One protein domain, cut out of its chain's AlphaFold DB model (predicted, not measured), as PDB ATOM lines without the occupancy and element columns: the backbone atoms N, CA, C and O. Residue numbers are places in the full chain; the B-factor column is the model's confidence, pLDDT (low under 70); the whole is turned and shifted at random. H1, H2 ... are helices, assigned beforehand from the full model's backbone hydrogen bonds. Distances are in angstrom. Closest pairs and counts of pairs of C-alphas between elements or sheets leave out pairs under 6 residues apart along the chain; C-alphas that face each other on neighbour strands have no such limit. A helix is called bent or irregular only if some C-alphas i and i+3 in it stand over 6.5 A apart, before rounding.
ATOM      1  N   LYS A  66       8.068  19.365  -0.565       90.31
ATOM      2  CA  LYS A  66       9.327  20.092  -0.299       90.31
ATOM      3  C   LYS A  66       9.113  21.195   0.744       90.31
ATOM      4  O   LYS A  66       9.937  21.341   1.642       90.31
ATOM      5  N   GLU A  67       8.007  21.927   0.659       91.00
ATOM      6  CA  GLU A  67       7.659  23.033   1.560       91.00
ATOM      7  C   GLU A  67       7.514  22.553   3.009       91.00
ATOM      8  O   GLU A  67       8.018  23.172   3.945       91.00
ATOM      9  N   GLU A  68       6.879  21.401   3.174       91.50
ATOM     10  CA  GLU A  68       6.654  20.744   4.456       91.50
ATOM     11  C   GLU A  68       7.962  20.231   5.073       91.50
ATOM     12  O   GLU A  68       8.217  20.432   6.261       91.50
ATOM     13  N   ARG A  69       8.859  19.654   4.264       92.00
ATOM     14  CA  ARG A  69      10.205  19.273   4.723       92.00
ATOM     15  C   ARG A  69      11.028  20.485   5.149       92.00
ATOM     16  O   ARG A  69      11.729  20.430   6.156       92.00
ATOM     17  N   VAL A  70      10.913  21.602   4.430       91.69
ATOM     18  CA  VAL A  70      11.540  22.871   4.828       91.69
ATOM     19  C   VAL A  70      10.959  23.379   6.150       91.69
ATOM     20  O   VAL A  70      11.716  23.875   6.984       91.69
ATOM     21  N   HIS A  71       9.649  23.242   6.378       92.50
ATOM     22  CA  HIS A  71       9.020  23.591   7.653       92.50
ATOM     23  C   HIS A  71       9.556  22.737   8.810       92.50
ATOM     24  O   HIS A  71      10.064  23.288   9.785       92.50
ATOM     25  N   LEU A  72       9.539  21.408   8.666       92.69
ATOM     26  CA  LEU A  72      10.076  20.474   9.665       92.69
ATOM     27  C   LEU A  72      11.559  20.737   9.955       92.69
ATOM     28  O   LEU A  72      11.977  20.734  11.110       92.69
ATOM     29  N   ASN A  73      12.350  21.048   8.923       93.62
ATOM     30  CA  ASN A  73      13.745  21.436   9.098       93.62
ATOM     31  C   ASN A  73      13.894  22.704   9.952       93.62
ATOM     32  O   ASN A  73      14.749  22.766  10.835       93.62
ATOM     33  N   LYS A  74      13.053  23.719   9.711       92.88
ATOM     34  CA  LYS A  74      13.072  24.958  10.498       92.88
ATOM     35  C   LYS A  74      12.722  24.703  11.960       92.88
ATOM     36  O   LYS A  74      13.377  25.293  12.816       92.88
ATOM     37  N   GLU A  75      11.729  23.859  12.233       92.56
ATOM     38  CA  GLU A  75      11.342  23.478  13.596       92.56
ATOM     39  C   GLU A  75      12.462  22.722  14.309       92.56
ATOM     40  O   GLU A  75      12.856  23.115  15.407       92.56
ATOM     41  N   LEU A  76      13.030  21.700  13.658       93.06
ATOM     42  CA  LEU A  76      14.120  20.909  14.222       93.06
ATOM     43  C   LEU A  76      15.318  21.790  14.557       93.06
ATOM     44  O   LEU A  76      15.895  21.680  15.638       93.06
ATOM     45  N   PHE A  77      15.685  22.684  13.643       92.81
ATOM     46  CA  PHE A  77      16.806  23.578  13.865       92.81
ATOM     47  C   PHE A  77      16.552  24.515  15.049       92.81
ATOM     48  O   PHE A  77      17.383  24.593  15.948       92.81
ATOM     49  N   SER A  78      15.384  25.164  15.108       92.31
ATOM     50  CA  SER A  78      15.032  26.052  16.222       92.31
ATOM     51  C   SER A  78      14.951  25.318  17.564       92.31
ATOM     52  O   SER A  78      15.325  25.878  18.594       92.31
ATOM     53  N   TYR A  79      14.503  24.061  17.563       92.00
ATOM     54  CA  TYR A  79      14.547  23.195  18.737       92.00
ATOM     55  C   TYR A  79      15.995  22.951  19.198       92.00
ATOM     56  O   TYR A  79      16.318  23.154  20.370       92.00
ATOM     57  N   MET A  80      16.888  22.580  18.275       93.19
ATOM     58  CA  MET A  80      18.290  22.301  18.596       93.19
ATOM     59  C   MET A  80      19.064  23.549  19.029       93.19
ATOM     60  O   MET A  80      19.847  23.466  19.969       93.19
ATOM     61  N   GLU A  81      18.819  24.712  18.420       93.25
ATOM     62  CA  GLU A  81      19.429  25.981  18.843       93.25
ATOM     63  C   GLU A  81      19.099  26.311  20.298       93.25
ATOM     64  O   GLU A  81      20.004  26.571  21.091       93.25
ATOM     65  N   LYS A  82      17.810  26.263  20.667       92.25
ATOM     66  CA  LYS A  82      17.365  26.495  22.049       92.25
ATOM     67  C   LYS A  82      18.053  25.535  23.011       92.25
ATOM     68  O   LYS A  82      18.512  25.943  24.074       92.25
ATOM     69  N   LYS A  83      18.163  24.269  22.611       90.38
ATOM     70  CA  LYS A  83      18.810  23.232  23.408       90.38
ATOM     71  C   LYS A  83      20.300  23.500  23.610       90.38
ATOM     72  O   LYS A  83      20.774  23.411  24.736       90.38
ATOM     73  N   PHE A  84      21.026  23.874  22.560       93.75
ATOM     74  CA  PHE A  84      22.440  24.228  22.670       93.75
ATOM     75  C   PHE A  84      22.670  25.471  23.519       93.75
ATOM     76  O   PHE A  84      23.599  25.480  24.317       93.75
ATOM     77  N   LEU A  85      21.828  26.498  23.380       94.31
ATOM     78  CA  LEU A  85      21.914  27.691  24.223       94.31
ATOM     79  C   LEU A  85      21.719  27.331  25.696       94.31
ATOM     80  O   LEU A  85      22.555  27.693  26.515       94.31
ATOM     81  N   HIS A  86      20.702  26.527  26.010       91.69
ATOM     82  CA  HIS A  86      20.477  26.045  27.370       91.69
ATOM     83  C   HIS A  86      21.659  25.218  27.909       91.69
ATOM     84  O   HIS A  86      22.057  25.389  29.056       91.69
ATOM     85  N   MET A  87      22.254  24.346  27.089       91.00
ATOM     86  CA  MET A  87      23.436  23.563  27.478       91.00
ATOM     87  C   MET A  87      24.650  24.456  27.752       91.00
ATOM     88  O   MET A  87      25.324  24.274  28.760       91.00
ATOM     89  N   ILE A  88      24.905  25.449  26.895       93.88
ATOM     90  CA  ILE A  88      25.990  26.418  27.096       93.88
ATOM     91  C   ILE A  88      25.768  27.222  28.381       93.88
ATOM     92  O   ILE A  88      26.721  27.436  29.123       93.88
ATOM     93  N   GLU A  89      24.536  27.658  28.650       92.88
ATOM     94  CA  GLU A  89      24.189  28.398  29.870       92.88
ATOM     95  C   GLU A  89      24.359  27.551  31.134       92.88
ATOM     96  O   GLU A  89      24.795  28.066  32.161       92.88
ATOM     97  N   LYS A  90      24.020  26.261  31.063       91.81
ATOM     98  CA  LYS A  90      24.024  25.357  32.214       91.81
ATOM     99  C   LYS A  90      25.403  24.771  32.518       91.81
ATOM    100  O   LYS A  90      25.846  24.831  33.660       91.81
ATOM    101  N   ASP A  91      26.047  24.181  31.514       91.38
ATOM    102  CA  ASP A  91      27.265  23.377  31.683       91.38
ATOM    103  C   ASP A  91      28.503  24.051  31.048       91.38
ATOM    104  O   ASP A  91      29.623  23.565  31.182       91.38
ATOM    105  N   GLY A  92      28.329  25.195  30.375       93.12
ATOM    106  CA  GLY A  92      29.416  25.985  29.795       93.12
ATOM    107  C   GLY A  92      29.721  25.666  28.327       93.12
ATOM    108  O   GLY A  92      29.367  24.619  27.781       93.12
ATOM    109  N   PHE A  93      30.393  26.599  27.646       94.56
ATOM    110  CA  PHE A  93      30.707  26.464  26.220       94.56
ATOM    111  C   PHE A  93      31.748  25.374  25.927       94.56
ATOM    112  O   PHE A  93      31.550  24.608  24.988       94.56
ATOM    113  N   GLN A  94      32.837  25.289  26.706       91.69
ATOM    114  CA  GLN A  94      33.942  24.346  26.447       91.69
ATOM    115  C   GLN A  94      33.464  22.889  26.465       91.69
ATOM    116  O   GLN A  94      33.727  22.155  25.512       91.69
ATOM    117  N   GLU A  95      32.670  22.517  27.471       90.25
ATOM    118  CA  GLU A  95      32.117  21.164  27.629       90.25
ATOM    119  C   GLU A  95      31.168  20.774  26.484       90.25
ATOM    120  O   GLU A  95      31.130  19.627  26.038       90.25
ATOM    121  N   ASN A  96      30.415  21.741  25.952       92.88
ATOM    122  CA  ASN A  96      29.368  21.475  24.964       92.88
ATOM    123  C   ASN A  96      29.793  21.716  23.514       92.88
ATOM    124  O   ASN A  96      29.081  21.307  22.591       92.88
ATOM    125  N   PHE A  97      30.938  22.360  23.273       95.00
ATOM    126  CA  PHE A  97      31.338  22.735  21.920       95.00
ATOM    127  C   PHE A  97      31.520  21.516  21.008       95.00
ATOM    128  O   PHE A  97      31.059  21.536  19.867       95.00
ATOM    129  N   GLY A  98      32.098  20.424  21.519       94.06
ATOM    130  CA  GLY A  98      32.229  19.172  20.767       94.06
ATOM    131  C   GLY A  98      30.880  18.616  20.299       94.06
ATOM    132  O   GLY A  98      30.731  18.258  19.133       94.06
ATOM    133  N   ILE A  99      29.863  18.646  21.167       93.25
ATOM    134  CA  ILE A  99      28.501  18.180  20.857       93.25
ATOM    135  C   ILE A  99      27.879  19.028  19.740       93.25
ATOM    136  O   ILE A  99      27.268  18.494  18.812       93.25
ATOM    137  N   ILE A 100      28.063  20.350  19.807       95.00
ATOM    138  CA  ILE A 100      27.586  21.282  18.779       95.00
ATOM    139  C   ILE A 100      28.265  20.963  17.443       95.00
ATOM    140  O   ILE A 100      27.591  20.775  16.430       95.00
ATOM    141  N   VAL A 101      29.593  20.835  17.427       96.19
ATOM    142  CA  VAL A 101      30.354  20.510  16.210       96.19
ATOM    143  C   VAL A 101      29.920  19.165  15.622       96.19
ATOM    144  O   VAL A 101      29.726  19.054  14.407       96.19
ATOM    145  N   ASP A 102      29.703  18.157  16.463       94.56
ATOM    146  CA  ASP A 102      29.230  16.834  16.055       94.56
ATOM    147  C   ASP A 102      27.830  16.868  15.448       94.56
ATOM    148  O   ASP A 102      27.558  16.158  14.476       94.56
ATOM    149  N   TRP A 103      26.943  17.703  15.987       95.12
ATOM    150  CA  TRP A 103      25.619  17.927  15.422       95.12
ATOM    151  C   TRP A 103      25.689  18.548  14.026       95.12
ATOM    152  O   TRP A 103      25.106  18.010  13.085       95.12
ATOM    153  N   TYR A 104      26.457  19.623  13.848       96.00
ATOM    154  CA  TYR A 104      26.613  20.258  12.535       96.00
ATOM    155  C   TYR A 104      27.333  19.357  11.523       96.00
ATOM    156  O   TYR A 104      27.020  19.387  10.332       96.00
ATOM    157  N   THR A 105      28.231  18.491  11.996       95.56
ATOM    158  CA  THR A 105      28.852  17.451  11.164       95.56
ATOM    159  C   THR A 105      27.822  16.417  10.707       95.56
ATOM    160  O   THR A 105      27.800  16.040   9.536       95.56
ATOM    161  N   TYR A 106      26.940  15.973  11.608       94.94
ATOM    162  CA  TYR A 106      25.826  15.082  11.270       94.94
ATOM    163  C   TYR A 106      24.881  15.726  10.249       94.94
ATOM    164  O   TYR A 106      24.484  15.065   9.285       94.94
ATOM    165  N   LEU A 107      24.568  17.015  10.427       94.75
ATOM    166  CA  LEU A 107      23.716  17.748   9.501       94.75
ATOM    167  C   LEU A 107      24.299  17.738   8.080       94.75
ATOM    168  O   LEU A 107      23.630  17.306   7.140       94.75
ATOM    169  N   LYS A 108      25.570  18.142   7.960       93.44
ATOM    170  CA  LYS A 108      26.352  18.155   6.716       93.44
ATOM    171  C   LYS A 108      26.405  16.786   6.034       93.44
ATOM    172  O   LYS A 108      26.161  16.691   4.836       93.44
ATOM    173  N   ASN A 109      26.766  15.737   6.774       92.94
ATOM    174  CA  ASN A 109      27.110  14.449   6.166       92.94
ATOM    175  C   ASN A 109      25.886  13.581   5.847       92.94
ATOM    176  O   ASN A 109      25.926  12.818   4.883       92.94
ATOM    177  N   ASN A 110      24.817  13.689   6.644       92.19
ATOM    178  CA  ASN A 110      23.678  12.774   6.573       92.19
ATOM    179  C   ASN A 110      22.362  13.519   6.334       92.19
ATOM    180  O   ASN A 110      21.691  13.294   5.332       92.19
ATOM    181  N   TYR A 111      21.998  14.436   7.232       93.94
ATOM    182  CA  TYR A 111      20.630  14.952   7.309       93.94
ATOM    183  C   TYR A 111      20.161  15.685   6.043       93.94
ATOM    184  O   TYR A 111      19.113  15.327   5.509       93.94
ATOM    185  N   TYR A 112      20.908  16.677   5.533       93.06
ATOM    186  CA  TYR A 112      20.461  17.443   4.352       93.06
ATOM    187  C   TYR A 112      20.343  16.556   3.114       93.06
ATOM    188  O   TYR A 112      19.382  16.668   2.350       93.06
ATOM    189  N   LYS A 113      21.296  15.633   2.951       90.31
ATOM    190  CA  LYS A 113      21.315  14.664   1.857       90.31
ATOM    191  C   LYS A 113      20.118  13.717   1.933       90.31
ATOM    192  O   LYS A 113      19.410  13.550   0.941       90.31
ATOM    193  N   ASP A 114      19.880  13.128   3.101       91.50
ATOM    194  CA  ASP A 114      18.837  12.122   3.291       91.50
ATOM    195  C   ASP A 114      17.441  12.748   3.239       91.50
ATOM    196  O   ASP A 114      16.550  12.217   2.582       91.50
ATOM    197  N   PHE A 115      17.256  13.913   3.863       92.25
ATOM    198  CA  PHE A 115      15.969  14.610   3.896       92.25
ATOM    199  C   PHE A 115      15.693  15.420   2.621       92.25
ATOM    200  O   PHE A 115      14.554  15.822   2.359       92.25
ATOM    201  N   ARG A 116      16.726  15.601   1.784       89.44
ATOM    202  CA  ARG A 116      16.732  16.367   0.529       89.44
ATOM    203  C   ARG A 116      16.178  17.779   0.731       89.44
ATOM    204  O   ARG A 116      15.249  18.203   0.037       89.44
ATOM    205  N   VAL A 117      16.740  18.463   1.720       89.44
ATOM    206  CA  VAL A 117      16.525  19.886   2.000       89.44
ATOM    207  C   VAL A 117      17.852  20.620   1.842       89.44
ATOM    208  O   VAL A 117      18.909  20.065   2.127       89.44
ATOM    209  N   GLU A 118      17.789  21.850   1.350       88.06
ATOM    210  CA  GLU A 118      18.962  22.709   1.165       88.06
ATOM    211  C   GLU A 118      19.407  23.301   2.508       88.06
ATOM    212  O   GLU A 118      18.604  23.402   3.448       88.06
ATOM    213  N   THR A 119      20.681  23.688   2.607       87.81
ATOM    214  CA  THR A 119      21.141  24.431   3.783       87.81
ATOM    215  C   THR A 119      20.595  25.858   3.758       87.81
ATOM    216  O   THR A 119      20.038  26.330   2.762       87.81
ATOM    217  N   SER A 120      20.711  26.564   4.880       86.50
ATOM    218  CA  SER A 120      20.305  27.957   4.962       86.50
ATOM    219  C   SER A 120      21.395  28.827   5.584       86.50
ATOM    220  O   SER A 120      22.445  28.378   6.034       86.50
ATOM    221  N   GLU A 121      21.146  30.131   5.603       93.00
ATOM    222  CA  GLU A 121      22.029  31.085   6.273       93.00
ATOM    223  C   GLU A 121      22.006  30.923   7.803       93.00
ATOM    224  O   GLU A 121      22.941  31.319   8.502       93.00
ATOM    225  N   ARG A 122      20.941  30.309   8.329       93.69
ATOM    226  CA  ARG A 122      20.675  30.184   9.761       93.69
ATOM    227  C   ARG A 122      21.771  29.402  10.488       93.69
ATOM    228  O   ARG A 122      22.172  29.783  11.582       93.69
ATOM    229  N   GLU A 123      22.290  28.357   9.854       93.94
ATOM    230  CA  GLU A 123      23.378  27.512  10.337       93.94
ATOM    231  C   GLU A 123      24.631  28.345  10.634       93.94
ATOM    232  O   GLU A 123      25.153  28.323  11.751       93.94
ATOM    233  N   LEU A 124      25.080  29.137   9.656       95.38
ATOM    234  CA  LEU A 124      26.239  30.015   9.822       95.38
ATOM    235  C   LEU A 124      25.969  31.154  10.795       95.38
ATOM    236  O   LEU A 124      26.860  31.502  11.569       95.38
ATOM    237  N   TYR A 125      24.765  31.728  10.771       96.69
ATOM    238  CA  TYR A 125      24.371  32.785  11.698       96.69
ATOM    239  C   TYR A 125      24.489  32.326  13.154       96.69
ATOM    240  O   TYR A 125      25.137  32.993  13.966       96.69
ATOM    241  N   PHE A 126      23.932  31.158  13.472       97.00
ATOM    242  CA  PHE A 126      23.995  30.587  14.810       97.00
ATOM    243  C   PHE A 126      25.431  30.290  15.244       97.00
ATOM    244  O   PHE A 126      25.866  30.755  16.300       97.00
ATOM    245  N   LEU A 127      26.193  29.579  14.404       96.69
ATOM    246  CA  LEU A 127      27.580  29.223  14.706       96.69
ATOM    247  C   LEU A 127      28.446  30.471  14.911       96.69
ATOM    248  O   LEU A 127      29.179  30.555  15.895       96.69
ATOM    249  N   LYS A 128      28.314  31.481  14.043       97.56
ATOM    250  CA  LYS A 128      28.996  32.775  14.189       97.56
ATOM    251  C   LYS A 128      28.667  33.433  15.528       97.56
ATOM    252  O   LYS A 128      29.576  33.865  16.233       97.56
ATOM    253  N   ASN A 129      27.389  33.501  15.893       97.12
ATOM    254  CA  ASN A 129      26.960  34.164  17.123       97.12
ATOM    255  C   ASN A 129      27.433  33.441  18.382       97.12
ATOM    256  O   ASN A 129      27.843  34.103  19.337       97.12
ATOM    257  N   ILE A 130      27.421  32.107  18.387       96.50
ATOM    258  CA  ILE A 130      27.961  31.323  19.500       96.50
ATOM    259  C   ILE A 130      29.450  31.608  19.692       96.50
ATOM    260  O   ILE A 130      29.870  31.853  20.824       96.50
ATOM    261  N   ILE A 131      30.234  31.624  18.608       96.69
ATOM    262  CA  ILE A 131      31.671  31.909  18.687       96.69
ATOM    263  C   ILE A 131      31.926  33.336  19.170       96.69
ATOM    264  O   ILE A 131      32.767  33.544  20.039       96.69
ATOM    265  N   ILE A 132      31.190  34.325  18.654       96.19
ATOM    266  CA  ILE A 132      31.351  35.726  19.071       96.19
ATOM    267  C   ILE A 132      31.042  35.891  20.563       96.19
ATOM    268  O   ILE A 132      31.815  36.533  21.271       96.19
ATOM    269  N   LYS A 133      29.946  35.293  21.050       97.00
ATOM    270  CA  LYS A 133      29.561  35.361  22.468       97.00
ATOM    271  C   LYS A 133      30.564  34.661  23.389       97.00
ATOM    272  O   LYS A 133      30.779  35.126  24.499       97.00
ATOM    273  N   ASN A 134      31.201  33.587  22.921       96.38
ATOM    274  CA  ASN A 134      32.116  32.758  23.712       96.38
ATOM    275  C   ASN A 134      33.574  32.872  23.244       96.38
ATOM    276  O   ASN A 134      34.332  31.906  23.326       96.38
ATOM    277  N   LYS A 135      33.982  34.048  22.746       95.75
ATOM    278  CA  LYS A 135      35.279  34.241  22.078       95.75
ATOM    279  C   LYS A 135      36.466  33.758  22.913       95.75
ATOM    280  O   LYS A 135      37.324  33.072  22.378       95.75
ATOM    281  N   ILE A 136      36.508  34.091  24.204       95.25
ATOM    282  CA  ILE A 136      37.619  33.714  25.096       95.25
ATOM    283  C   ILE A 136      37.749  32.188  25.178       95.25
ATOM    284  O   ILE A 136      38.817  31.644  24.922       95.25
ATOM    285  N   HIS A 137      36.643  31.493  25.445       95.06
ATOM    286  CA  HIS A 137      36.633  30.033  25.496       95.06
ATOM    287  C   HIS A 137      36.972  29.400  24.139       95.06
ATOM    288  O   HIS A 137      37.677  28.398  24.087       95.06
ATOM    289  N   TYR A 138      36.512  29.992  23.034       95.62
ATOM    290  CA  TYR A 138      36.869  29.534  21.692       95.62
ATOM    291  C   TYR A 138      38.373  29.657  21.408       95.62
ATOM    292  O   TYR A 138      38.952  28.736  20.839       95.62
ATOM    293  N   GLU A 139      39.020  30.754  21.814       94.44
ATOM    294  CA  GLU A 139      40.478  30.906  21.685       94.44
ATOM    295  C   GLU A 139      41.231  29.841  22.493       94.44
ATOM    296  O   GLU A 139      42.160  29.232  21.963       94.44
ATOM    297  N   ASN A 140      40.793  29.548  23.722       94.12
ATOM    298  CA  ASN A 140      41.400  28.503  24.555       94.12
ATOM    299  C   ASN A 140      41.286  27.116  23.898       94.12
ATOM    300  O   ASN A 140      42.265  26.372  23.831       94.12
ATOM    301  N   MET A 141      40.132  26.811  23.297       92.75
ATOM    302  CA  MET A 141      39.894  25.541  22.598       92.75
ATOM    303  C   MET A 141      40.831  25.310  21.406       92.75
ATOM    304  O   MET A 141      41.088  24.159  21.057       92.75
ATOM    305  N   LYS A 142      41.392  26.360  20.789       93.50
ATOM    306  CA  LYS A 142      42.396  26.209  19.714       93.50
ATOM    307  C   LYS A 142      43.681  25.544  20.201       93.50
ATOM    308  O   LYS A 142      44.390  24.948  19.395       93.50
ATOM    309  N   ILE A 143      43.977  25.674  21.490       91.81
ATOM    310  CA  ILE A 143      45.155  25.104  22.140       91.81
ATOM    311  C   ILE A 143      44.776  23.783  22.813       91.81
ATOM    312  O   ILE A 143      45.459  22.784  22.616       91.81
ATOM    313  N   GLU A 144      43.675  23.770  23.568       92.12
ATOM    314  CA  GLU A 144      43.235  22.615  24.361       92.12
ATOM    315  C   GLU A 144      42.740  21.452  23.491       92.12
ATOM    316  O   GLU A 144      43.036  20.292  23.772       92.12
ATOM    317  N   ASN A 145      41.988  21.745  22.423       93.62
ATOM    318  CA  ASN A 145      41.419  20.727  21.542       93.62
ATOM    319  C   ASN A 145      41.405  21.175  20.065       93.62
ATOM    320  O   ASN A 145      40.343  21.442  19.484       93.62
ATOM    321  N   PRO A 146      42.585  21.234  19.421       93.62
ATOM    322  CA  PRO A 146      42.715  21.717  18.049       93.62
ATOM    323  C   PRO A 146      41.898  20.898  17.039       93.62
ATOM    324  O   PRO A 146      41.345  21.463  16.095       93.62
ATOM    325  N   TYR A 147      41.749  19.586  17.253       94.19
ATOM    326  CA  TYR A 147      40.984  18.700  16.368       94.19
ATOM    327  C   TYR A 147      39.505  19.093  16.263       94.19
ATOM    328  O   TYR A 147      38.942  19.089  15.165       94.19
ATOM    329  N   ILE A 148      38.869  19.482  17.376       94.94
ATOM    330  CA  ILE A 148      37.479  19.960  17.350       94.94
ATOM    331  C   ILE A 148      37.371  21.257  16.540       94.94
ATOM    332  O   ILE A 148      36.411  21.420  15.785       94.94
ATOM    333  N   ILE A 149      38.359  22.156  16.626       95.56
ATOM    334  CA  ILE A 149      38.372  23.382  15.813       95.56
ATOM    335  C   ILE A 149      38.540  23.065  14.323       95.56
ATOM    336  O   ILE A 149      37.860  23.668  13.490       95.56
ATOM    337  N   LEU A 150      39.395  22.100  13.966       95.25
ATOM    338  CA  LEU A 150      39.532  21.649  12.579       95.25
ATOM    339  C   LEU A 150      38.195  21.111  12.055       95.25
ATOM    340  O   LEU A 150      37.714  21.577  11.020       95.25
ATOM    341  N   LYS A 151      37.528  20.234  12.808       95.69
ATOM    342  CA  LYS A 151      36.202  19.710  12.454       95.69
ATOM    343  C   LYS A 151      35.148  20.819  12.341       95.69
ATOM    344  O   LYS A 151      34.384  20.862  11.379       95.69
ATOM    345  N   PHE A 152      35.151  21.773  13.270       96.69
ATOM    346  CA  PHE A 152      34.287  22.952  13.219       96.69
ATOM    347  C   PHE A 152      34.513  23.774  11.946       96.69
ATOM    348  O   PHE A 152      33.557  24.126  11.256       96.69
ATOM    349  N   SER A 153      35.771  24.043  11.590       96.12
ATOM    350  CA  SER A 153      36.103  24.807  10.384       96.12
ATOM    351  C   SER A 153      35.629  24.118   9.097       96.12
ATOM    352  O   SER A 153      35.219  24.797   8.159       96.12
ATOM    353  N   GLU A 154      35.580  22.781   9.062       94.62
ATOM    354  CA  GLU A 154      35.017  22.023   7.937       94.62
ATOM    355  C   GLU A 154      33.495  22.108   7.840       94.62
ATOM    356  O   GLU A 154      32.945  22.015   6.736       94.62
ATOM    357  N   CYS A 155      32.808  22.263   8.974       95.38
ATOM    358  CA  CYS A 155      31.386  22.590   8.997       95.38
ATOM    359  C   CYS A 155      31.171  23.992   8.423       95.38
ATOM    360  O   CYS A 155      30.373  24.150   7.502       95.38
ATOM    361  N   ILE A 156      31.932  24.992   8.887       97.19
ATOM    362  CA  ILE A 156      31.843  26.364   8.361       97.19
ATOM    363  C   ILE A 156      32.124  26.394   6.856       97.19
ATOM    364  O   ILE A 156      31.369  27.019   6.121       97.19
ATOM    365  N   PHE A 157      33.154  25.685   6.386       94.94
ATOM    366  CA  PHE A 157      33.468  25.565   4.961       94.94
ATOM    367  C   PHE A 157      32.278  25.049   4.146       94.94
ATOM    368  O   PHE A 157      31.956  25.611   3.101       94.94
ATOM    369  N   TYR A 158      31.623  23.986   4.616       95.00
ATOM    370  CA  TYR A 158      30.470  23.408   3.931       95.00
ATOM    371  C   TYR A 158      29.311  24.405   3.846       95.00
ATOM    372  O   TYR A 158      28.861  24.719   2.748       95.00
ATOM    373  N   PHE A 159      28.886  24.960   4.983       95.69
ATOM    374  CA  PHE A 159      27.744  25.875   5.010       95.69
ATOM    375  C   PHE A 159      28.024  27.186   4.281       95.69
ATOM    376  O   PHE A 159      27.144  27.710   3.615       95.69
ATOM    377  N   TYR A 160      29.249  27.711   4.355       95.69
ATOM    378  CA  TYR A 160      29.628  28.925   3.638       95.69
ATOM    379  C   TYR A 160      29.529  28.754   2.123       95.69
ATOM    380  O   TYR A 160      28.944  29.597   1.446       95.69
ATOM    381  N   ASN A 161      30.068  27.657   1.587       92.44
ATOM    382  CA  ASN A 161      30.089  27.433   0.143       92.44
ATOM    383  C   ASN A 161      28.718  27.076  -0.444       92.44
ATOM    384  O   ASN A 161      28.536  27.260  -1.643       92.44
ATOM    385  N   ASP A 162      27.774  26.603   0.376       92.62
ATOM    386  CA  ASP A 162      26.404  26.298  -0.062       92.62
ATOM    387  C   ASP A 162      25.513  27.556  -0.161       92.62
ATOM    388  O   ASP A 162      24.463  27.538  -0.798       92.62
ATOM    389  N   LEU A 163      25.930  28.687   0.426       92.06
ATOM    390  CA  LEU A 163      25.208  29.958   0.309       92.06
ATOM    391  C   LEU A 163      25.381  30.616  -1.068       92.06
ATOM    392  O   LEU A 163      26.411  30.478  -1.726       92.06
ATOM    393  N   SER A 164      24.403  31.441  -1.457       91.00
ATOM    394  CA  SER A 164      24.540  32.340  -2.608       91.00
ATOM    395  C   SER A 164      25.668  33.357  -2.399       91.00
ATOM    396  O   SER A 164      25.983  33.733  -1.268       91.00
ATOM    397  N   GLU A 165      26.257  33.854  -3.491       88.38
ATOM    398  CA  GLU A 165      27.390  34.791  -3.436       88.38
ATOM    399  C   GLU A 165      27.067  36.075  -2.650       88.38
ATOM    400  O   GLU A 165      27.891  36.556  -1.870       88.38
ATOM    401  N   GLU A 166      25.840  36.585  -2.781       88.94
ATOM    402  CA  GLU A 166      25.349  37.726  -2.003       88.94
ATOM    403  C   GLU A 166      25.413  37.451  -0.493       88.94
ATOM    404  O   GLU A 166      25.981  38.238   0.265       88.94
ATOM    405  N   LYS A 167      24.912  36.292  -0.052       91.06
ATOM    406  CA  LYS A 167      24.906  35.904   1.365       91.06
ATOM    407  C   LYS A 167      26.300  35.563   1.876       91.06
ATOM    408  O   LYS A 167      26.624  35.872   3.020       91.06
ATOM    409  N   GLN A 168      27.159  34.985   1.039       91.94
ATOM    410  CA  GLN A 168      28.559  34.720   1.378       91.94
ATOM    411  C   GLN A 168      29.311  35.994   1.783       91.94
ATOM    412  O   GLN A 168      30.172  35.941   2.666       91.94
ATOM    413  N   ASN A 169      28.968  37.153   1.214       90.12
ATOM    414  CA  ASN A 169      29.591  38.420   1.597       90.12
ATOM    415  C   ASN A 169      29.322  38.789   3.067       90.12
ATOM    416  O   ASN A 169      30.239  39.254   3.746       90.12
ATOM    417  N   ASN A 170      28.136  38.475   3.603       92.94
ATOM    418  CA  ASN A 170      27.772  38.747   5.003       92.94
ATOM    419  C   ASN A 170      28.621  37.952   6.015       92.94
ATOM    420  O   ASN A 170      28.813  38.372   7.163       92.94
ATOM    421  N   TYR A 171      29.159  36.802   5.593       95.00
ATOM    422  CA  TYR A 171      29.976  35.912   6.430       95.00
ATOM    423  C   TYR A 171      31.446  35.890   6.036       95.00
ATOM    424  O   TYR A 171      32.232  35.230   6.711       95.00
ATOM    425  N   LYS A 172      31.849  36.630   4.997       94.19
ATOM    426  CA  LYS A 172      33.206  36.590   4.442       94.19
ATOM    427  C   LYS A 172      34.285  36.797   5.502       94.19
ATOM    428  O   LYS A 172      35.211  36.000   5.598       94.19
ATOM    429  N   TYR A 173      34.141  37.829   6.334       94.62
ATOM    430  CA  TYR A 173      35.113  38.125   7.390       94.62
ATOM    431  C   TYR A 173      35.169  37.025   8.460       94.62
ATOM    432  O   TYR A 173      36.247  36.618   8.885       94.62
ATOM    433  N   PHE A 174      34.007  36.501   8.859       96.56
ATOM    434  CA  PHE A 174      33.933  35.394   9.810       96.56
ATOM    435  C   PHE A 174      34.620  34.143   9.248       96.56
ATOM    436  O   PHE A 174      35.504  33.590   9.893       96.56
ATOM    437  N   TYR A 175      34.288  33.754   8.018       96.62
ATOM    438  CA  TYR A 175      34.884  32.604   7.345       96.62
ATOM    439  C   TYR A 175      36.406  32.745   7.169       96.62
ATOM    440  O   TYR A 175      37.150  31.812   7.461       96.62
ATOM    441  N   GLN A 176      36.891  33.927   6.781       95.62
ATOM    442  CA  GLN A 176      38.327  34.202   6.681       95.62
ATOM    443  C   GLN A 176      39.055  34.066   8.024       95.62
ATOM    444  O   GLN A 176      40.158  33.524   8.053       95.62
ATOM    445  N   ASN A 177      38.450  34.507   9.130       96.38
ATOM    446  CA  ASN A 177      39.035  34.329  10.462       96.38
ATOM    447  C   ASN A 177      39.114  32.849  10.853       96.38
ATOM    448  O   ASN A 177      40.162  32.403  11.313       96.38
ATOM    449  N   ILE A 178      38.060  32.073  10.585       97.19
ATOM    450  CA  ILE A 178      38.066  30.622  10.819       97.19
ATOM    451  C   ILE A 178      39.166  29.927  10.000       97.19
ATOM    452  O   ILE A 178      39.844  29.036  10.510       97.19
ATOM    453  N   LEU A 179      39.403  30.350   8.754       95.94
ATOM    454  CA  LEU A 179      40.508  29.827   7.944       95.94
ATOM    455  C   LEU A 179      41.883  30.194   8.518       95.94
ATOM    456  O   LEU A 179      42.777  29.353   8.519       95.94
ATOM    457  N   LEU A 180      42.067  31.415   9.029       96.19
ATOM    458  CA  LEU A 180      43.314  31.805   9.701       96.19
ATOM    459  C   LEU A 180      43.572  30.970  10.956       96.19
ATOM    460  O   LEU A 180      44.712  30.582  11.209       96.19
ATOM    461  N   ASP A 181      42.524  30.675  11.718       95.56
ATOM    462  CA  ASP A 181      42.618  29.804  12.885       95.56
ATOM    463  C   ASP A 181      43.002  28.379  12.480       95.56
ATOM    464  O   ASP A 181      43.937  27.818  13.052       95.56
ATOM    465  N   ARG A 182      42.383  27.836  11.422       95.81
ATOM    466  CA  ARG A 182      42.770  26.539  10.842       95.81
ATOM    467  C   ARG A 182      44.241  26.522  10.419       95.81
ATOM    468  O   ARG A 182      44.956  25.596  10.775       95.81
ATOM    469  N   ILE A 183      44.719  27.559   9.726       94.31
ATOM    470  CA  ILE A 183      46.126  27.683   9.296       94.31
ATOM    471  C   ILE A 183      47.075  27.627  10.498       94.31
ATOM    472  O   ILE A 183      48.071  26.906  10.462       94.31
ATOM    473  N   LYS A 184      46.779  28.370  11.572       94.38
ATOM    474  CA  LYS A 184      47.601  28.357  12.793       94.38
ATOM    475  C   LYS A 184      47.634  26.969  13.429       94.38
ATOM    476  O   LYS A 184      48.705  26.508  13.812       94.38
ATOM    477  N   ILE A 185      46.484  26.304  13.502       95.44
ATOM    478  CA  ILE A 185      46.366  24.970  14.095       95.44
ATOM    479  C   ILE A 185      47.126  23.930  13.267       95.44
ATOM    480  O   ILE A 185      47.991  23.252  13.813       95.44
ATOM    481  N   CYS A 186      46.891  23.857  11.952       92.50
ATOM    482  CA  CYS A 186      47.600  22.929  11.064       92.50
ATOM    483  C   CYS A 186      49.118  23.145  11.115       92.50
ATOM    484  O   CYS A 186      49.876  22.181  11.166       92.50
ATOM    485  N   LYS A 187      49.569  24.407  11.179       90.62
ATOM    486  CA  LYS A 187      50.989  24.730  11.361       90.62
ATOM    487  C   LYS A 187      51.539  24.167  12.675       90.62
ATOM    488  O   LYS A 187      52.606  23.571  12.659       90.62
ATOM    489  N   ASN A 188      50.829  24.345  13.788       90.88
ATOM    490  CA  ASN A 188      51.271  23.855  15.098       90.88
ATOM    491  C   ASN A 188      51.257  22.322  15.195       90.88
ATOM    492  O   ASN A 188      52.038  21.752  15.948       90.88
ATOM    493  N   MET A 189      50.385  21.663  14.432       90.94
ATOM    494  CA  MET A 189      50.281  20.203  14.369       90.94
ATOM    495  C   MET A 189      51.217  19.565  13.332       90.94
ATOM    496  O   MET A 189      51.242  18.344  13.222       90.94
ATOM    497  N   ASN A 190      51.980  20.367  12.576       87.12
ATOM    498  CA  ASN A 190      52.781  19.924  11.427       87.12
ATOM    499  C   ASN A 190      51.967  19.178  10.347       87.12
ATOM    500  O   ASN A 190      52.502  18.344   9.621       87.12
ATOM    501  N   ASP A 191      50.680  19.504  10.202       84.62
ATOM    502  CA  ASP A 191      49.831  18.975   9.131       84.62
ATOM    503  C   ASP A 191      50.013  19.828   7.870       84.62
ATOM    504  O   ASP A 191      49.323  20.828   7.643       84.62
ATOM    505  N   HIS A 192      51.025  19.479   7.077       79.06
ATOM    506  CA  HIS A 192      51.424  20.256   5.906       79.06
ATOM    507  C   HIS A 192      50.393  20.234   4.769       79.06
ATOM    508  O   HIS A 192      50.292  21.222   4.028       79.06
ATOM    509  N   ASP A 193      49.624  19.155   4.639       77.62
ATOM    510  CA  ASP A 193      48.624  19.002   3.581       77.62
ATOM    511  C   ASP A 193      47.418  19.903   3.855       77.62
ATOM    512  O   ASP A 193      47.065  20.754   3.024       77.62
ATOM    513  N   ASP A 194      46.845  19.821   5.056       82.31
ATOM    514  CA  ASP A 194      45.728  20.686   5.416       82.31
ATOM    515  C   ASP A 194      46.150  22.145   5.591       82.31
ATOM    516  O   ASP A 194      45.369  23.048   5.262       82.31
ATOM    517  N   LEU A 195      47.388  22.414   6.020       85.19
ATOM    518  CA  LEU A 195      47.943  23.768   6.042       85.19
ATOM    519  C   LEU A 195      47.939  24.387   4.640       85.19
ATOM    520  O   LEU A 195      47.425  25.493   4.449       85.19
ATOM    521  N   SER A 196      48.484  23.669   3.656       79.12
ATOM    522  CA  SER A 196      48.584  24.133   2.268       79.12
ATOM    523  C   SER A 196      47.202  24.408   1.672       79.12
ATOM    524  O   SER A 196      46.964  25.484   1.109       79.12
ATOM    525  N   LYS A 197      46.253  23.487   1.878       85.81
ATOM    526  CA  LYS A 197      44.854  23.642   1.458       85.81
ATOM    527  C   LYS A 197      44.188  24.853   2.113       85.81
ATOM    528  O   LYS A 197      43.498  25.620   1.443       85.81
ATOM    529  N   SER A 198      44.420  25.063   3.406       89.88
ATOM    530  CA  SER A 198      43.818  26.169   4.161       89.88
ATOM    531  C   SER A 198      44.355  27.531   3.719       89.88
ATOM    532  O   SER A 198      43.574  28.467   3.535       89.88
ATOM    533  N   ILE A 199      45.667  27.638   3.467       87.94
ATOM    534  CA  ILE A 199      46.302  28.850   2.917       87.94
ATOM    535  C   ILE A 199      45.723  29.184   1.540       87.94
ATOM    536  O   ILE A 199      45.407  30.344   1.261       87.94
ATOM    537  N   TYR A 200      45.558  28.174   0.685       86.25
ATOM    538  CA  TYR A 200      44.949  28.348  -0.628       86.25
ATOM    539  C   TYR A 200      43.517  28.887  -0.520       86.25
ATOM    540  O   TYR A 200      43.204  29.917  -1.120       86.25
ATOM    541  N   LEU A 201      42.665  28.249   0.291       89.56
ATOM    542  CA  LEU A 201      41.277  28.676   0.490       89.56
ATOM    543  C   LEU A 201      41.180  30.104   1.041       89.56
ATOM    544  O   LEU A 201      40.373  30.894   0.547       89.56
ATOM    545  N   TYR A 202      42.030  30.460   2.009       92.12
ATOM    546  CA  TYR A 202      42.074  31.805   2.582       92.12
ATOM    547  C   TYR A 202      42.386  32.859   1.520       92.12
ATOM    548  O   TYR A 202      41.669  33.855   1.382       92.12
ATOM    549  N   ASN A 203      43.436  32.630   0.733       87.12
ATOM    550  CA  ASN A 203      43.836  33.579  -0.293       87.12
ATOM    551  C   ASN A 203      42.835  33.641  -1.449       87.12
ATOM    552  O   ASN A 203      42.557  34.735  -1.941       87.12
ATOM    553  N   ARG A 204      42.245  32.508  -1.846       87.31
ATOM    554  CA  ARG A 204      41.193  32.463  -2.867       87.31
ATOM    555  C   ARG A 204      39.996  33.319  -2.460       87.31
ATOM    556  O   ARG A 204      39.536  34.137  -3.250       87.31
ATOM    557  N   GLU A 205      39.538  33.199  -1.216       89.38
ATOM    558  CA  GLU A 205      38.422  34.007  -0.718       89.38
ATOM    559  C   GLU A 205      38.800  35.493  -0.568       89.38
ATOM    560  O   GLU A 205      38.022  36.395  -0.889       89.38
ATOM    561  N   LYS A 206      40.028  35.787  -0.127       87.62
ATOM    562  CA  LYS A 206      40.546  37.163  -0.047       87.62
ATOM    563  C   LYS A 206      40.618  37.839  -1.418       87.62
ATOM    564  O   LYS A 206      40.346  39.034  -1.526       87.62
ATOM    565  N   LEU A 207      40.962  37.080  -2.455       85.75
ATOM    566  CA  LEU A 207      41.116  37.550  -3.831       85.75
ATOM    567  C   LEU A 207      39.849  37.396  -4.679       85.75
ATOM    568  O   LEU A 207      39.876  37.724  -5.865       85.75
ATOM    569  N   LYS A 208      38.736  36.944  -4.097       80.62
ATOM    570  CA  LYS A 208      37.455  36.822  -4.793       80.62
ATOM    571  C   LYS A 208      37.054  38.169  -5.406       80.62
ATOM    572  O   LYS A 208      37.037  39.189  -4.718       80.62
ATOM    573  N   GLY A 209      36.829  38.175  -6.722       76.25
ATOM    574  CA  GLY A 209      36.621  39.377  -7.545       76.25
ATOM    575  C   GLY A 209      37.863  39.860  -8.316       76.25
ATOM    576  O   GLY A 209      37.726  40.490  -9.362       76.25
ATOM    577  N   LYS A 210      39.084  39.502  -7.895       82.69
ATOM    578  CA  LYS A 210      40.345  39.838  -8.585       82.69
ATOM    579  C   LYS A 210      40.797  38.686  -9.485       82.69
ATOM    580  O   LYS A 210      41.767  37.994  -9.178       82.69
ATOM    581  N   LYS A 211      40.096  38.490 -10.609       77.69
ATOM    582  CA  LYS A 211      40.270  37.339 -11.525       77.69
ATOM    583  C   LYS A 211      41.732  37.065 -11.906       77.69
ATOM    584  O   LYS A 211      42.170  35.925 -11.818       77.69
ATOM    585  N   PHE A 212      42.494  38.102 -12.260       75.62
ATOM    586  CA  PHE A 212      43.898  37.957 -12.667       75.62
ATOM    587  C   PHE A 212      44.796  37.451 -11.527       75.62
ATOM    588  O   PHE A 212      45.541  36.497 -11.705       75.62
ATOM    589  N   ILE A 213      44.683  38.029 -10.326       77.62
ATOM    590  CA  ILE A 213      45.507  37.624  -9.173       77.62
ATOM    591  C   ILE A 213      45.070  36.252  -8.649       77.62
ATOM    592  O   ILE A 213      45.917  35.444  -8.284       77.62
ATOM    593  N   SER A 214      43.765  35.956  -8.653       74.38
ATOM    594  CA  SER A 214      43.259  34.618  -8.320       74.38
ATOM    595  C   SER A 214      43.808  33.563  -9.277       74.38
ATOM    596  O   SER A 214      44.190  32.494  -8.827       74.38
ATOM    597  N   TRP A 215      43.914  33.877 -10.572       70.69
ATOM    598  CA  TRP A 215      44.521  32.977 -11.551       70.69
ATOM    599  C   TRP A 215      46.003  32.722 -11.252       70.69
ATOM    600  O   TRP A 215      46.436  31.575 -11.291       70.69
ATOM    601  N   PHE A 216      46.764  33.752 -10.864       71.75
ATOM    602  CA  PHE A 216      48.139  33.567 -10.382       71.75
ATOM    603  C   PHE A 216      48.206  32.749  -9.088       71.75
ATOM    604  O   PHE A 216      49.102  31.928  -8.927       71.75
ATOM    605  N   LEU A 217      47.265  32.927  -8.163       74.44
ATOM    606  CA  LEU A 217      47.202  32.106  -6.956       74.44
ATOM    607  C   LEU A 217      46.932  30.636  -7.300       74.44
ATOM    608  O   LEU A 217      47.625  29.751  -6.811       74.44
ATOM    609  N   ASP A 218      45.962  30.373  -8.174       69.00
ATOM    610  CA  ASP A 218      45.672  29.035  -8.692       69.00
ATOM    611  C   ASP A 218      46.874  28.458  -9.457       69.00
ATOM    612  O   ASP A 218      47.110  27.250  -9.419       69.00
ATOM    613  N   TYR A 219      47.662  29.317 -10.110       66.25
ATOM    614  CA  TYR A 219      48.921  28.965 -10.757       66.25
ATOM    615  C   TYR A 219      49.973  28.520  -9.732       66.25
ATOM    616  O   TYR A 219      50.446  27.391  -9.795       66.25
ATOM    617  N   PHE A 220      50.288  29.344  -8.732       65.50
ATOM    618  CA  PHE A 220      51.333  29.036  -7.750       65.50
ATOM    619  C   PHE A 220      50.934  27.943  -6.748       65.50
ATOM    620  O   PHE A 220      51.748  27.081  -6.424       65.50
ATOM    621  N   CYS A 221      49.689  27.942  -6.266       63.34
ATOM    622  CA  CYS A 221      49.199  26.955  -5.302       63.34
ATOM    623  C   CYS A 221      48.701  25.670  -5.982       63.34
ATOM    624  O   CYS A 221      48.970  24.577  -5.498       63.34
ATOM    625  N   GLY A 222      47.994  25.778  -7.112       53.28
ATOM    626  CA  GLY A 222      47.308  24.654  -7.760       53.28
ATOM    627  C   GLY A 222      48.130  23.872  -8.790       53.28
ATOM    628  O   GLY A 222      47.674  22.811  -9.231       53.28
ATOM    629  N   TYR A 223      49.311  24.354  -9.197       50.44
ATOM    630  CA  TYR A 223      50.274  23.570  -9.990       50.44
ATOM    631  C   TYR A 223      51.248  22.777  -9.111       50.44
ATOM    632  O   TYR A 223      51.816  21.796  -9.584       50.44
ATOM    633  N   GLY A 224      51.345  23.123  -7.819       51.16
ATOM    634  CA  GLY A 224      52.078  22.372  -6.798       51.16
ATOM    635  C   GLY A 224      51.698  20.886  -6.702       51.16
ATOM    636  O   GLY A 224      52.509  20.060  -6.295       51.16
ATOM    637  N   GLU A 225      50.469  20.546  -7.098       56.31
ATOM    638  CA  GLU A 225      49.875  19.214  -6.917       56.31
ATOM    639  C   GLU A 225      49.703  18.421  -8.232       56.31
ATOM    640  O   GLU A 225      49.617  17.185  -8.220       56.31
TER     641      GLU A 225
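This is residues 66 to 225 of the 325 residues of an uncharacterized protein of Anaeromicrobium sediminis (UniProt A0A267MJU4). Helices fold back and forth in a slab, from H1 at one end to H8 at the other. H1, H2, H3 and H5 make an up-and-down bundle with short H4 across one end, and H6, H7 and H8 continue from H5 as successive hairpins. The printed part has 160 residues with eight named helices, H1 to H8 in chain order, and no named strand: all helix. It is compact, with a radius of gyration of the C-alphas of 16.8 A and spans of 46 by 40 by 25 A.

H1, residues 66 to 91, begins at C-alpha 66 (9.327, 20.092, -0.299) and is 36.8 A long. H2 is residues 93 to 115, 29.3 A; H3 121 to 133; H4 135 to 144; H5 146 to 162, 24.8 A; H6 165 to 188, 32.1 A; H7 192 to 206. H8, residues 211 to 222, ends at C-alpha 222 (47.308, 24.654, -7.760). H2 and H6 are irregular: C-alphas 109 and 112 are 7.5 A apart, 170 and 173 7.7 A.

H1, H2, H3 and H5 are a bundle, up and down, each running against the one before it in the chain, and the helices below, among those that touch, do so with the C-alphas of the named residues as their closest. H1 and H2, a hairpin, touch at Ile 88 and Asn 96, 6.4 A. H2 touches H5 with residues 98 to 108 alone, at Val 101 and Phe 152, 5.5 A. H4 touches H2 at His 137 and Gln 94, 6.4 A, about perpendicular at 87 degrees. H3 touches H5 at Leu 124 and Phe 159, 6.5 A. Hairpins follow: H5 and H6 touch at Leu 150 and Arg 182, 6.1 A; H6 and H7 at Cys 186 and Leu 195, 5.1 A; H7 and H8 at Arg 204 and Ser 214, 6.2 A. H1 and H8 are apart. Every O i to N i+4 pair is within hydrogen-bond range in H1, H3, H5, H7 and H8, against 15 of 19 in H2, 5 of 6 in H4 and 16 of 20 in H6.

The farthest C-alphas, of Lys 90 and Phe 212, are 50.7 A apart. The printed part has no cut, and its links between helices are tight. Residues 218 to 225 are under pLDDT 70.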